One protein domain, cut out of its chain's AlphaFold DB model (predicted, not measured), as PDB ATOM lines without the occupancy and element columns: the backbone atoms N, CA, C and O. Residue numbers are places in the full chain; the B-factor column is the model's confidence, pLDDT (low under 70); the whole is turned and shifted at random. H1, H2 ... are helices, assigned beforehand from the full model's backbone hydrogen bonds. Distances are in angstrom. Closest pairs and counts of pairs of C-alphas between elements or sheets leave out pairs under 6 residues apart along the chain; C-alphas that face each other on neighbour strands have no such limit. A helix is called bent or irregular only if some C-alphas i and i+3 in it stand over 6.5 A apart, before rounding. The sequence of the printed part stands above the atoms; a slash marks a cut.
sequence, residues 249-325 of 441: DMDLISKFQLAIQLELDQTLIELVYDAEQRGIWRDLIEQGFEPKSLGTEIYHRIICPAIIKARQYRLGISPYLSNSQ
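AT A GLANCE: This is residues 249 to 325 of the 441 residues of a protein of Loa loa (UniProt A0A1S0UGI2). A small cluster of helices has H2 at its core: H1 folds back along H2 as a helical hairpin, and the long H5 crosses H2 at a steep angle. Short H3 turns off H2 nearly at a right angle, the still shorter H4 leads back to H5, and after H5 a tail with no named element, residues 313 to 325, runs out to Gln 325. The printed part has 77 residues with five named helices, H1 to H5 in that order, and no named strand; the class is all helix. It is compact, with a radius of gyration of the C-alphas of 12.3 A, and spans 39 by 27 by 26 A.

HOW THE PARTS SIT: The longest helix, H5, residues 296 to 312, has a kink of 31 degrees near residue 303 and is irregular, but only just: C-alphas 301 and 304 are 6.6 A apart. It touches H2, residues 265 to 277, with 20 pairs of C-alphas within 8 A, the closest those of Tyr 273 and Ala 310 at 5.3 A. These two run the same way at a steep tilt of 46 degrees. H2 is the hub, touching three helices. It forms a hairpin with H1, residues 252 to 261, opposite ways at a shallow tilt of 17 degrees; their closest C-alphas, Ala 259 and Leu 268, are 5.7 A apart. With residues 272 to 276 alone, H2 only just touches H3, residues 280 to 286, and only at the corner, with 3 pairs of C-alphas within 8 A; the closest, Ala 275 and Trp 281, are 5.1 A apart, and the lines stand about perpendicular at 78 degrees. H4, residues 291 to 294, and H5 also only just touch, only at the corner, with 3 such pairs, H5 taking part with residues 298 to 299 alone; the closest C-alphas, Lys 292 and Tyr 299, are 5.7 A apart. H4 is close to but not clearly touching H1, with C-alphas 257 and 294 at 6.9 A. H3 and H5 are apart. Every O i to N i+4 pair is within hydrogen-bond range in H1, H2 and H3, and 11 of 13 are in H5; H4 is too short for such a pair.

IN THESE COORDINATES: H5 is 23.3 A long from first to last C-alpha, ending at C-alpha 312 (344.833, 145.816, 229.129). H2 measures 18.3 A and H1 14.3 A, with C-alpha 252 at (338.965, 135.772, 248.045). H3 and H4 measure 9.9 A and 5.9 A.

THE WHOLE: The C-alphas farthest apart, Gly 288 and Gln 325, are 42.0 A from each other. The printed part has no cut, and the four links between helices are tight. Mean pLDDT of the printed part is 88.8; residues 315 to 325 are under 70.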
ATOM      1  N   ASP A 249     344.380 135.043 255.920       89.31
ATOM      2  CA  ASP A 249     344.074 133.630 255.706       89.31
ATOM      3  C   ASP A 249     342.553 133.437 255.618       89.31
ATOM      4  O   ASP A 249     341.880 133.066 256.578       89.31
ATOM      5  N   MET A 250     341.993 133.842 254.479       91.62
ATOM      6  CA  MET A 250     340.574 133.742 254.147       91.62
ATOM      7  C   MET A 250     340.402 133.664 252.626       91.62
ATOM      8  O   MET A 250     341.291 134.075 251.869       91.62
ATOM      9  N   ASP A 251     339.255 133.157 252.175       92.56
ATOM     10  CA  ASP A 251     338.942 133.077 250.753       92.56
ATOM     11  C   ASP A 251     338.790 134.471 250.116       92.56
ATOM     12  O   ASP A 251     338.554 135.483 250.781       92.56
ATOM     13  N   LEU A 252     338.942 134.522 248.794       94.88
ATOM     14  CA  LEU A 252     338.965 135.772 248.045       94.88
ATOM     15  C   LEU A 252     337.617 136.518 248.057       94.88
ATOM     16  O   LEU A 252     337.617 137.749 248.097       94.88
ATOM     17  N   ILE A 253     336.484 135.808 248.078       95.25
ATOM     18  CA  ILE A 253     335.156 136.439 248.129       95.25
ATOM     19  C   ILE A 253     334.991 137.139 249.477       95.25
ATOM     20  O   ILE A 253     334.594 138.305 249.524       95.25
ATOM     21  N   SER A 254     335.388 136.480 250.565       95.06
ATOM     22  CA  SER A 254     335.372 137.079 251.897       95.06
ATOM     23  C   SER A 254     336.290 138.309 251.981       95.06
ATOM     24  O   SER A 254     335.947 139.283 252.654       95.06
ATOM     25  N   LYS A 255     337.432 138.330 251.269       96.50
ATOM     26  CA  LYS A 255     338.290 139.532 251.169       96.50
ATOM     27  C   LYS A 255     337.588 140.681 250.445       96.50
ATOM     28  O   LYS A 255     337.695 141.821 250.893       96.50
ATOM     29  N   PHE A 256     336.855 140.400 249.363       97.19
ATOM     30  CA  PHE A 256     336.062 141.417 248.665       97.19
ATOM     31  C   PHE A 256     334.978 141.999 249.568       97.19
ATOM     32  O   PHE A 256     334.851 143.217 249.669       97.19
ATOM     33  N   GLN A 257     334.234 141.137 250.264       96.62
ATOM     34  CA  GLN A 257     333.188 141.563 251.191       96.62
ATOM     35  C   GLN A 257     333.753 142.432 252.316       96.62
ATOM     36  O   GLN A 257     333.182 143.476 252.620       96.62
ATOM     37  N   LEU A 258     334.900 142.050 252.887       96.44
ATOM     38  CA  LEU A 258     335.569 142.846 253.912       96.44
ATOM     39  C   LEU A 258     336.012 144.217 253.379       96.44
ATOM     40  O   LEU A 258     335.798 145.222 254.049       96.44
ATOM     41  N   ALA A 259     336.597 144.284 252.177       97.44
ATOM     42  CA  ALA A 259     336.990 145.557 251.570       97.44
ATOM     43  C   ALA A 259     335.783 146.485 251.349       97.44
ATOM     44  O   ALA A 259     335.882 147.678 251.623       97.44
ATOM     45  N   ILE A 260     334.637 145.935 250.927       97.00
ATOM     46  CA  ILE A 260     333.381 146.681 250.757       97.00
ATOM     47  C   ILE A 260     332.847 147.174 252.106       97.00
ATOM     48  O   ILE A 260     332.504 148.343 252.235       97.00
ATOM     49  N   GLN A 261     332.814 146.313 253.129       97.00
ATOM     50  CA  GLN A 261     332.361 146.682 254.479       97.00
ATOM     51  C   GLN A 261     333.205 147.792 255.118       97.00
ATOM     52  O   GLN A 261     332.711 148.528 255.967       97.00
ATOM     53  N   LEU A 262     334.479 147.882 254.739       96.75
ATOM     54  CA  LEU A 262     335.409 148.907 255.203       96.75
ATOM     55  C   LEU A 262     335.452 150.142 254.290       96.75
ATOM     56  O   LEU A 262     336.235 151.045 254.574       96.75
ATOM     57  N   GLU A 263     334.661 150.170 253.211       96.50
ATOM     58  CA  GLU A 263     334.638 151.239 252.197       96.50
ATOM     59  C   GLU A 263     336.014 151.475 251.533       96.50
ATOM     60  O   GLU A 263     336.384 152.581 251.141       96.50
ATOM     61  N   LEU A 264     336.812 150.409 251.405       96.00
ATOM     62  CA  LEU A 264     338.163 150.446 250.846       96.00
ATOM     63  C   LEU A 264     338.154 150.165 249.339       96.00
ATOM     64  O   LEU A 264     338.700 149.156 248.882       96.00
ATOM     65  N   ASP A 265     337.585 151.079 248.554       94.75
ATOM     66  CA  ASP A 265     337.440 150.939 247.096       94.75
ATOM     67  C   ASP A 265     338.753 150.565 246.400       94.75
ATOM     68  O   ASP A 265     338.809 149.619 245.618       94.75
ATOM     69  N   GLN A 266     339.845 151.253 246.736       91.94
ATOM     70  CA  GLN A 266     341.161 150.990 246.150       91.94
ATOM     71  C   GLN A 266     341.689 149.585 246.492       91.94
ATOM     72  O   GLN A 266     342.300 148.932 245.648       91.94
ATOM     73  N   THR A 267     341.396 149.082 247.697       94.25
ATOM     74  CA  THR A 267     341.742 147.703 248.077       94.25
ATOM     75  C   THR A 267     340.944 146.703 247.250       94.25
ATOM     76  O   THR A 267     341.512 145.736 246.750       94.25
ATOM     77  N   LEU A 268     339.640 146.938 247.067       96.12
ATOM     78  CA  LEU A 268     338.798 146.081 246.234       96.12
ATOM     79  C   LEU A 268     339.299 146.052 244.783       96.12
ATOM     80  O   LEU A 268     339.402 144.978 244.195       96.12
ATOM     81  N   ILE A 269     339.657 147.214 244.231       94.50
ATOM     82  CA  ILE A 269     340.238 147.339 242.891       94.50
ATOM     83  C   ILE A 269     341.494 146.476 242.759       94.50
ATOM     84  O   ILE A 269     341.599 145.716 241.800       94.50
ATOM     85  N   GLU A 270     342.434 146.573 243.702       92.62
ATOM     86  CA  GLU A 270     343.686 145.806 243.665       92.62
ATOM     87  C   GLU A 270     343.449 144.298 243.781       92.62
ATOM     88  O   GLU A 270     344.008 143.531 242.999       92.62
ATOM     89  N   LEU A 271     342.566 143.865 244.687       94.25
ATOM     90  CA  LEU A 271     342.234 142.448 244.845       94.25
ATOM     91  C   LEU A 271     341.587 141.867 243.576       94.25
ATOM     92  O   LEU A 271     341.937 140.764 243.158       94.25
ATOM     93  N   VAL A 272     340.649 142.594 242.956       94.94
ATOM     94  CA  VAL A 272     339.982 142.172 241.710       94.94
ATOM     95  C   VAL A 272     340.966 142.166 240.545       94.94
ATOM     96  O   VAL A 272     340.979 141.223 239.754       94.94
ATOM     97  N   TYR A 273     341.803 143.198 240.450       93.44
ATOM     98  CA  TYR A 273     342.840 143.300 239.431       93.44
ATOM     99  C   TYR A 273     343.785 142.092 239.486       93.44
ATOM    100  O   TYR A 273     343.998 141.429 238.470       93.44
ATOM    101  N   ASP A 274     344.294 141.762 240.674       91.38
ATOM    102  CA  ASP A 274     345.184 140.618 240.880       91.38
ATOM    103  C   ASP A 274     344.486 139.279 240.604       91.38
ATOM    104  O   ASP A 274     345.091 138.373 240.023       91.38
ATOM    105  N   ALA A 275     343.213 139.146 240.985       93.31
ATOM    106  CA  ALA A 275     342.423 137.948 240.722       93.31
ATOM    107  C   ALA A 275     342.210 137.704 239.221       93.31
ATOM    108  O   ALA A 275     342.333 136.567 238.764       93.31
ATOM    109  N   GLU A 276     341.932 138.756 238.447       94.00
ATOM    110  CA  GLU A 276     341.792 138.665 236.989       94.00
ATOM    111  C   GLU A 276     343.136 138.340 236.324       94.00
ATOM    112  O   GLU A 276     343.199 137.425 235.503       94.00
ATOM    113  N   GLN A 277     344.227 139.010 236.722       90.69
ATOM    114  CA  GLN A 277     345.577 138.728 236.205       90.69
ATOM    115  C   GLN A 277     345.988 137.265 236.417       90.69
ATOM    116  O   GLN A 277     346.650 136.666 235.572       90.69
ATOM    117  N   ARG A 278     345.593 136.669 237.546       90.50
ATOM    118  CA  ARG A 278     345.925 135.280 237.892       90.50
ATOM    119  C   ARG A 278     344.939 134.251 237.336       90.50
ATOM    120  O   ARG A 278     345.143 133.065 237.555       90.50
ATOM    121  N   GLY A 279     343.873 134.678 236.660       91.44
ATOM    122  CA  GLY A 279     342.807 133.798 236.171       91.44
ATOM    123  C   GLY A 279     341.790 133.357 237.232       91.44
ATOM    124  O   GLY A 279     340.722 132.891 236.855       91.44
ATOM    125  N   ILE A 280     342.054 133.609 238.518       93.88
ATOM    126  CA  ILE A 280     341.198 133.232 239.657       93.88
ATOM    127  C   ILE A 280     339.785 133.810 239.511       93.88
ATOM    128  O   ILE A 280     338.806 133.167 239.874       93.88
ATOM    129  N   TRP A 281     339.655 135.024 238.966       94.38
ATOM    130  CA  TRP A 281     338.346 135.646 238.747       94.38
ATOM    131  C   TRP A 281     337.442 134.821 237.814       94.38
ATOM    132  O   TRP A 281     336.242 134.711 238.063       94.38
ATOM    133  N   ARG A 282     338.013 134.211 236.765       92.56
ATOM    134  CA  ARG A 282     337.269 133.323 235.857       92.56
ATOM    135  C   ARG A 282     336.872 132.032 236.561       92.56
ATOM    136  O   ARG A 282     335.703 131.667 236.495       92.56
ATOM    137  N   ASP A 283     337.802 131.431 237.300       95.25
ATOM    138  CA  ASP A 283     337.550 130.203 238.063       95.25
ATOM    139  C   ASP A 283     336.394 130.385 239.059       95.25
ATOM    140  O   ASP A 283     335.545 129.508 239.194       95.25
ATOM    141  N   LEU A 284     336.315 131.545 239.725       94.50
ATOM    142  CA  LEU A 284     335.203 131.867 240.624       94.50
ATOM    143  C   LEU A 284     333.857 131.872 239.885       94.50
ATOM    144  O   LEU A 284     332.894 131.278 240.368       94.50
ATOM    145  N   ILE A 285     333.781 132.523 238.719       93.81
ATOM    146  CA  ILE A 285     332.548 132.586 237.918       93.81
ATOM    147  C   ILE A 285     332.139 131.187 237.447       93.81
ATOM    148  O   ILE A 285     330.964 130.833 237.531       93.81
ATOM    149  N   GLU A 286     333.094 130.374 236.994       94.50
ATOM    150  CA  GLU A 286     332.846 128.987 236.578       94.50
ATOM    151  C   GLU A 286     332.344 128.110 237.737       94.50
ATOM    152  O   GLU A 286     331.531 127.211 237.527       94.50
ATOM    153  N   GLN A 287     332.753 128.414 238.972       94.25
ATOM    154  CA  GLN A 287     332.261 127.776 240.199       94.25
ATOM    155  C   GLN A 287     330.896 128.312 240.675       94.25
ATOM    156  O   GLN A 287     330.405 127.895 241.724       94.25
ATOM    157  N   GLY A 288     330.261 129.212 239.916       93.25
ATOM    158  CA  GLY A 288     328.934 129.755 240.215       93.25
ATOM    159  C   GLY A 288     328.937 131.032 241.057       93.25
ATOM    160  O   GLY A 288     327.884 131.432 241.552       93.25
ATOM    161  N   PHE A 289     330.084 131.696 241.236       95.12
ATOM    162  CA  PHE A 289     330.113 133.019 241.856       95.12
ATOM    163  C   PHE A 289     329.428 134.050 240.953       95.12
ATOM    164  O   PHE A 289     329.827 134.248 239.805       95.12
ATOM    165  N   GLU A 290     328.437 134.763 241.492       94.00
ATOM    166  CA  GLU A 290     327.787 135.884 240.814       94.00
ATOM    167  C   GLU A 290     328.379 137.222 241.289       94.00
ATOM    168  O   GLU A 290     328.053 137.674 242.389       94.00
ATOM    169  N   PRO A 291     329.185 137.941 240.483       90.88
ATOM    170  CA  PRO A 291     329.847 139.171 240.931       90.88
ATOM    171  C   PRO A 291     328.901 140.290 241.384       90.88
ATOM    172  O   PRO A 291     329.250 141.097 242.241       90.88
ATOM    173  N   LYS A 292     327.681 140.332 240.832       93.81
ATOM    174  CA  LYS A 292     326.646 141.304 241.221       93.81
ATOM    175  C   LYS A 292     326.122 141.078 242.642       93.81
ATOM    176  O   LYS A 292     325.571 142.014 243.217       93.81
ATOM    177  N   SER A 293     326.332 139.894 243.226       93.94
ATOM    178  CA  SER A 293     326.002 139.615 244.631       93.94
ATOM    179  C   SER A 293     326.791 140.487 245.619       93.94
ATOM    180  O   SER A 293     326.326 140.715 246.730       93.94
ATOM    181  N   LEU A 294     327.936 141.048 245.202       92.69
ATOM    182  CA  LEU A 294     328.711 142.024 245.980       92.69
ATOM    183  C   LEU A 294     328.104 143.441 245.972       92.69
ATOM    184  O   LEU A 294     328.626 144.342 246.621       92.69
ATOM    185  N   GLY A 295     327.013 143.647 245.232       95.00
ATOM    186  CA  GLY A 295     326.343 144.929 245.061       95.00
ATOM    187  C   GLY A 295     326.419 145.411 243.617       95.00
ATOM    188  O   GLY A 295     327.494 145.535 243.028       95.00
ATOM    189  N   THR A 296     325.260 145.728 243.037       95.00
ATOM    190  CA  THR A 296     325.148 146.159 241.637       95.00
ATOM    191  C   THR A 296     325.991 147.399 241.349       95.00
ATOM    192  O   THR A 296     326.669 147.453 240.327       95.00
ATOM    193  N   GLU A 297     325.980 148.396 242.232       95.31
ATOM    194  CA  GLU A 297     326.749 149.626 242.030       95.31
ATOM    195  C   GLU A 297     328.259 149.377 242.118       95.31
ATOM    196  O   GLU A 297     328.995 149.786 241.219       95.31
ATOM    197  N   ILE A 298     328.697 148.621 243.130       95.75
ATOM    198  CA  ILE A 298     330.093 148.205 243.312       95.75
ATOM    199  C   ILE A 298     330.597 147.446 242.081       95.75
ATOM    200  O   ILE A 298     331.674 147.737 241.554       95.75
ATOM    201  N   TYR A 299     329.783 146.524 241.563       96.19
ATOM    202  CA  TYR A 299     330.120 145.758 240.372       96.19
ATOM    203  C   TYR A 299     330.389 146.658 239.158       96.19
ATOM    204  O   TYR A 299     331.426 146.537 238.507       96.19
ATOM    205  N   HIS A 300     329.488 147.597 238.863       95.81
ATOM    206  CA  HIS A 300     329.619 148.435 237.669       95.81
ATOM    207  C   HIS A 300     330.668 149.543 237.823       95.81
ATOM    208  O   HIS A 300     331.362 149.843 236.854       95.81
ATOM    209  N   ARG A 301     330.786 150.158 239.007       96.31
ATOM    210  CA  ARG A 301     331.647 151.335 239.216       96.31
ATOM    211  C   ARG A 301     333.078 150.999 239.609       96.31
ATOM    212  O   ARG A 301     333.966 151.792 239.315       96.31
ATOM    213  N   ILE A 302     333.304 149.856 240.252       95.38
ATOM    214  CA  ILE A 302     334.612 149.506 240.820       95.38
ATOM    215  C   ILE A 302     335.167 148.244 240.152       95.38
ATOM    216  O   ILE A 302     336.247 148.277 239.560       95.38
ATOM    217  N   ILE A 303     334.407 147.146 240.184       95.88
ATOM    218  CA  ILE A 303     334.878 145.824 239.740       95.88
ATOM    219  C   ILE A 303     335.095 145.780 238.219       95.88
ATOM    220  O   ILE A 303     336.183 145.430 237.763       95.88
ATOM    221  N   CYS A 304     334.095 146.159 237.418       95.00
ATOM    222  CA  CYS A 304     334.193 146.135 235.953       95.00
ATOM    223  C   CYS A 304     335.383 146.959 235.418       95.00
ATOM    224  O   CYS A 304     336.165 146.416 234.630       95.00
ATOM    225  N   PRO A 305     335.591 148.223 235.845       95.00
ATOM    226  CA  PRO A 305     336.776 148.984 235.457       95.00
ATOM    227  C   PRO A 305     338.095 148.307 235.847       95.00
ATOM    228  O   PRO A 305     339.030 148.311 235.046       95.00
ATOM    229  N   ALA A 306     338.174 147.691 237.032       93.38
ATOM    230  CA  ALA A 306     339.371 146.976 237.476       93.38
ATOM    231  C   ALA A 306     339.699 145.773 236.571       93.38
ATOM    232  O   ALA A 306     340.850 145.612 236.170       93.38
ATOM    233  N   ILE A 307     338.690 144.989 236.172       93.50
ATOM    234  CA  ILE A 307     338.840 143.852 235.242       93.50
ATOM    235  C   ILE A 307     339.297 144.323 233.861       93.50
ATOM    236  O   ILE A 307     340.232 143.764 233.286       93.50
ATOM    237  N   ILE A 308     338.655 145.364 233.315       92.44
ATOM    238  CA  ILE A 308     339.033 145.930 232.012       92.44
ATOM    239  C   ILE A 308     340.495 146.378 232.054       92.44
ATOM    240  O   ILE A 308     341.268 146.052 231.153       92.44
ATOM    241  N   LYS A 309     340.890 147.067 233.129       90.38
ATOM    242  CA  LYS A 309     342.271 147.499 233.328       90.38
ATOM    243  C   LYS A 309     343.219 146.308 233.454       90.38
ATOM    244  O   LYS A 309     344.271 146.325 232.834       90.38
ATOM    245  N   ALA A 310     342.871 145.253 234.186       89.31
ATOM    246  CA  ALA A 310     343.702 144.050 234.270       89.31
ATOM    247  C   ALA A 310     343.969 143.446 232.883       89.31
ATOM    248  O   ALA A 310     345.115 143.209 232.517       89.31
ATOM    249  N   ARG A 311     342.944 143.324 232.039       89.00
ATOM    250  CA  ARG A 311     343.092 142.763 230.684       89.00
ATOM    251  C   ARG A 311     343.962 143.596 229.744       89.00
ATOM    252  O   ARG A 311     344.522 143.053 228.796       89.00
ATOM    253  N   GLN A 312     344.054 144.904 229.971       87.62
ATOM    254  CA  GLN A 312     344.833 145.816 229.129       87.62
ATOM    255  C   GLN A 312     346.335 145.804 229.448       87.62
ATOM    256  O   GLN A 312     347.145 146.152 228.589       87.62
ATOM    257  N   TYR A 313     346.722 145.429 230.668       81.81
ATOM    258  CA  TYR A 313     348.112 145.479 231.122       81.81
ATOM    259  C   TYR A 313     348.783 144.107 231.024       81.81
ATOM    260  O   TYR A 313     348.147 143.068 231.184       81.81
ATOM    261  N   ARG A 314     350.104 144.101 230.783       74.69
ATOM    262  CA  ARG A 314     350.892 142.861 230.801       74.69
ATOM    263  C   ARG A 314     350.883 142.251 232.205       74.69
ATOM    264  O   ARG A 314     351.010 142.974 233.194       74.69
ATOM    265  N   LEU A 315     350.820 140.920 232.248       69.38
ATOM    266  CA  LEU A 315     350.908 140.117 233.468       69.38
ATOM    267  C   LEU A 315     352.056 140.590 234.372       69.38
ATOM    268  O   LEU A 315     353.194 140.736 233.926       69.38
ATOM    269  N   GLY A 316     351.742 140.813 235.650       61.75
ATOM    270  CA  GLY A 316     352.710 141.186 236.686       61.75
ATOM    271  C   GLY A 316     353.037 142.681 236.795       61.75
ATOM    272  O   GLY A 316     353.797 143.055 237.687       61.75
ATOM    273  N   ILE A 317     352.471 143.549 235.950       65.31
ATOM    274  CA  ILE A 317     352.626 145.005 236.083       65.31
ATOM    275  C   ILE A 317     351.444 145.561 236.879       65.31
ATOM    276  O   ILE A 317     350.379 145.773 236.311       65.31
ATOM    277  N   SER A 318     351.626 145.852 238.171       60.38
ATOM    278  CA  SER A 318     350.609 146.603 238.918       60.38
ATOM    279  C   SER A 318     350.690 148.097 238.568       60.38
ATOM    280  O   SER A 318     351.738 148.714 238.771       60.38
ATOM    281  N   PRO A 319     349.605 148.717 238.065       60.72
ATOM    282  CA  PRO A 319     349.544 150.159 237.835       60.72
ATOM    283  C   PRO A 319     349.314 150.950 239.135       60.72
ATOM    284  O   PRO A 319     349.301 152.181 239.109       60.72
ATOM    285  N   TYR A 320     349.095 150.260 240.256       61.12
ATOM    286  CA  TYR A 320     348.865 150.850 241.568       61.12
ATOM    287  C   TYR A 320     350.222 150.948 242.267       61.12
ATOM    288  O   TYR A 320     350.723 150.008 242.882       61.12
ATOM    289  N   LEU A 321     350.892 152.069 241.992       54.66
ATOM    290  CA  LEU A 321     352.286 152.320 242.340       54.66
ATOM    291  C   LEU A 321     352.556 152.184 243.841       54.66
ATOM    292  O   LEU A 321     351.853 152.732 244.687       54.66
ATOM    293  N   SER A 322     353.685 151.532 244.117       53.97
ATOM    294  CA  SER A 322     354.425 151.570 245.371       53.97
ATOM    295  C   SER A 322     354.547 152.997 245.900       53.97
ATOM    296  O   SER A 322     354.943 153.886 245.140       53.97
ATOM    297  N   ASN A 323     354.286 153.185 247.199       55.31
ATOM    298  CA  ASN A 323     354.563 154.418 247.940       55.31
ATOM    299  C   ASN A 323     355.828 155.100 247.405       55.31
ATOM    300  O   ASN A 323     356.909 154.505 247.416       55.31
ATOM    301  N   SER A 324     355.669 156.324 246.891       56.31
ATOM    302  CA  SER A 324     356.753 157.095 246.283       56.31
ATOM    303  C   SER A 324     357.953 157.118 247.223       56.31
ATOM    304  O   SER A 324     357.832 157.580 248.360       56.31
ATOM    305  N   GLN A 325     359.095 156.603 246.761       68.62
ATOM    306  CA  GLN A 325     360.326 156.625 247.541       68.62
ATOM    307  C   GLN A 325     360.662 158.074 247.891       68.62
ATOM    308  O   GLN A 325     360.677 158.953 247.027       68.62
TER     309      GLN A 325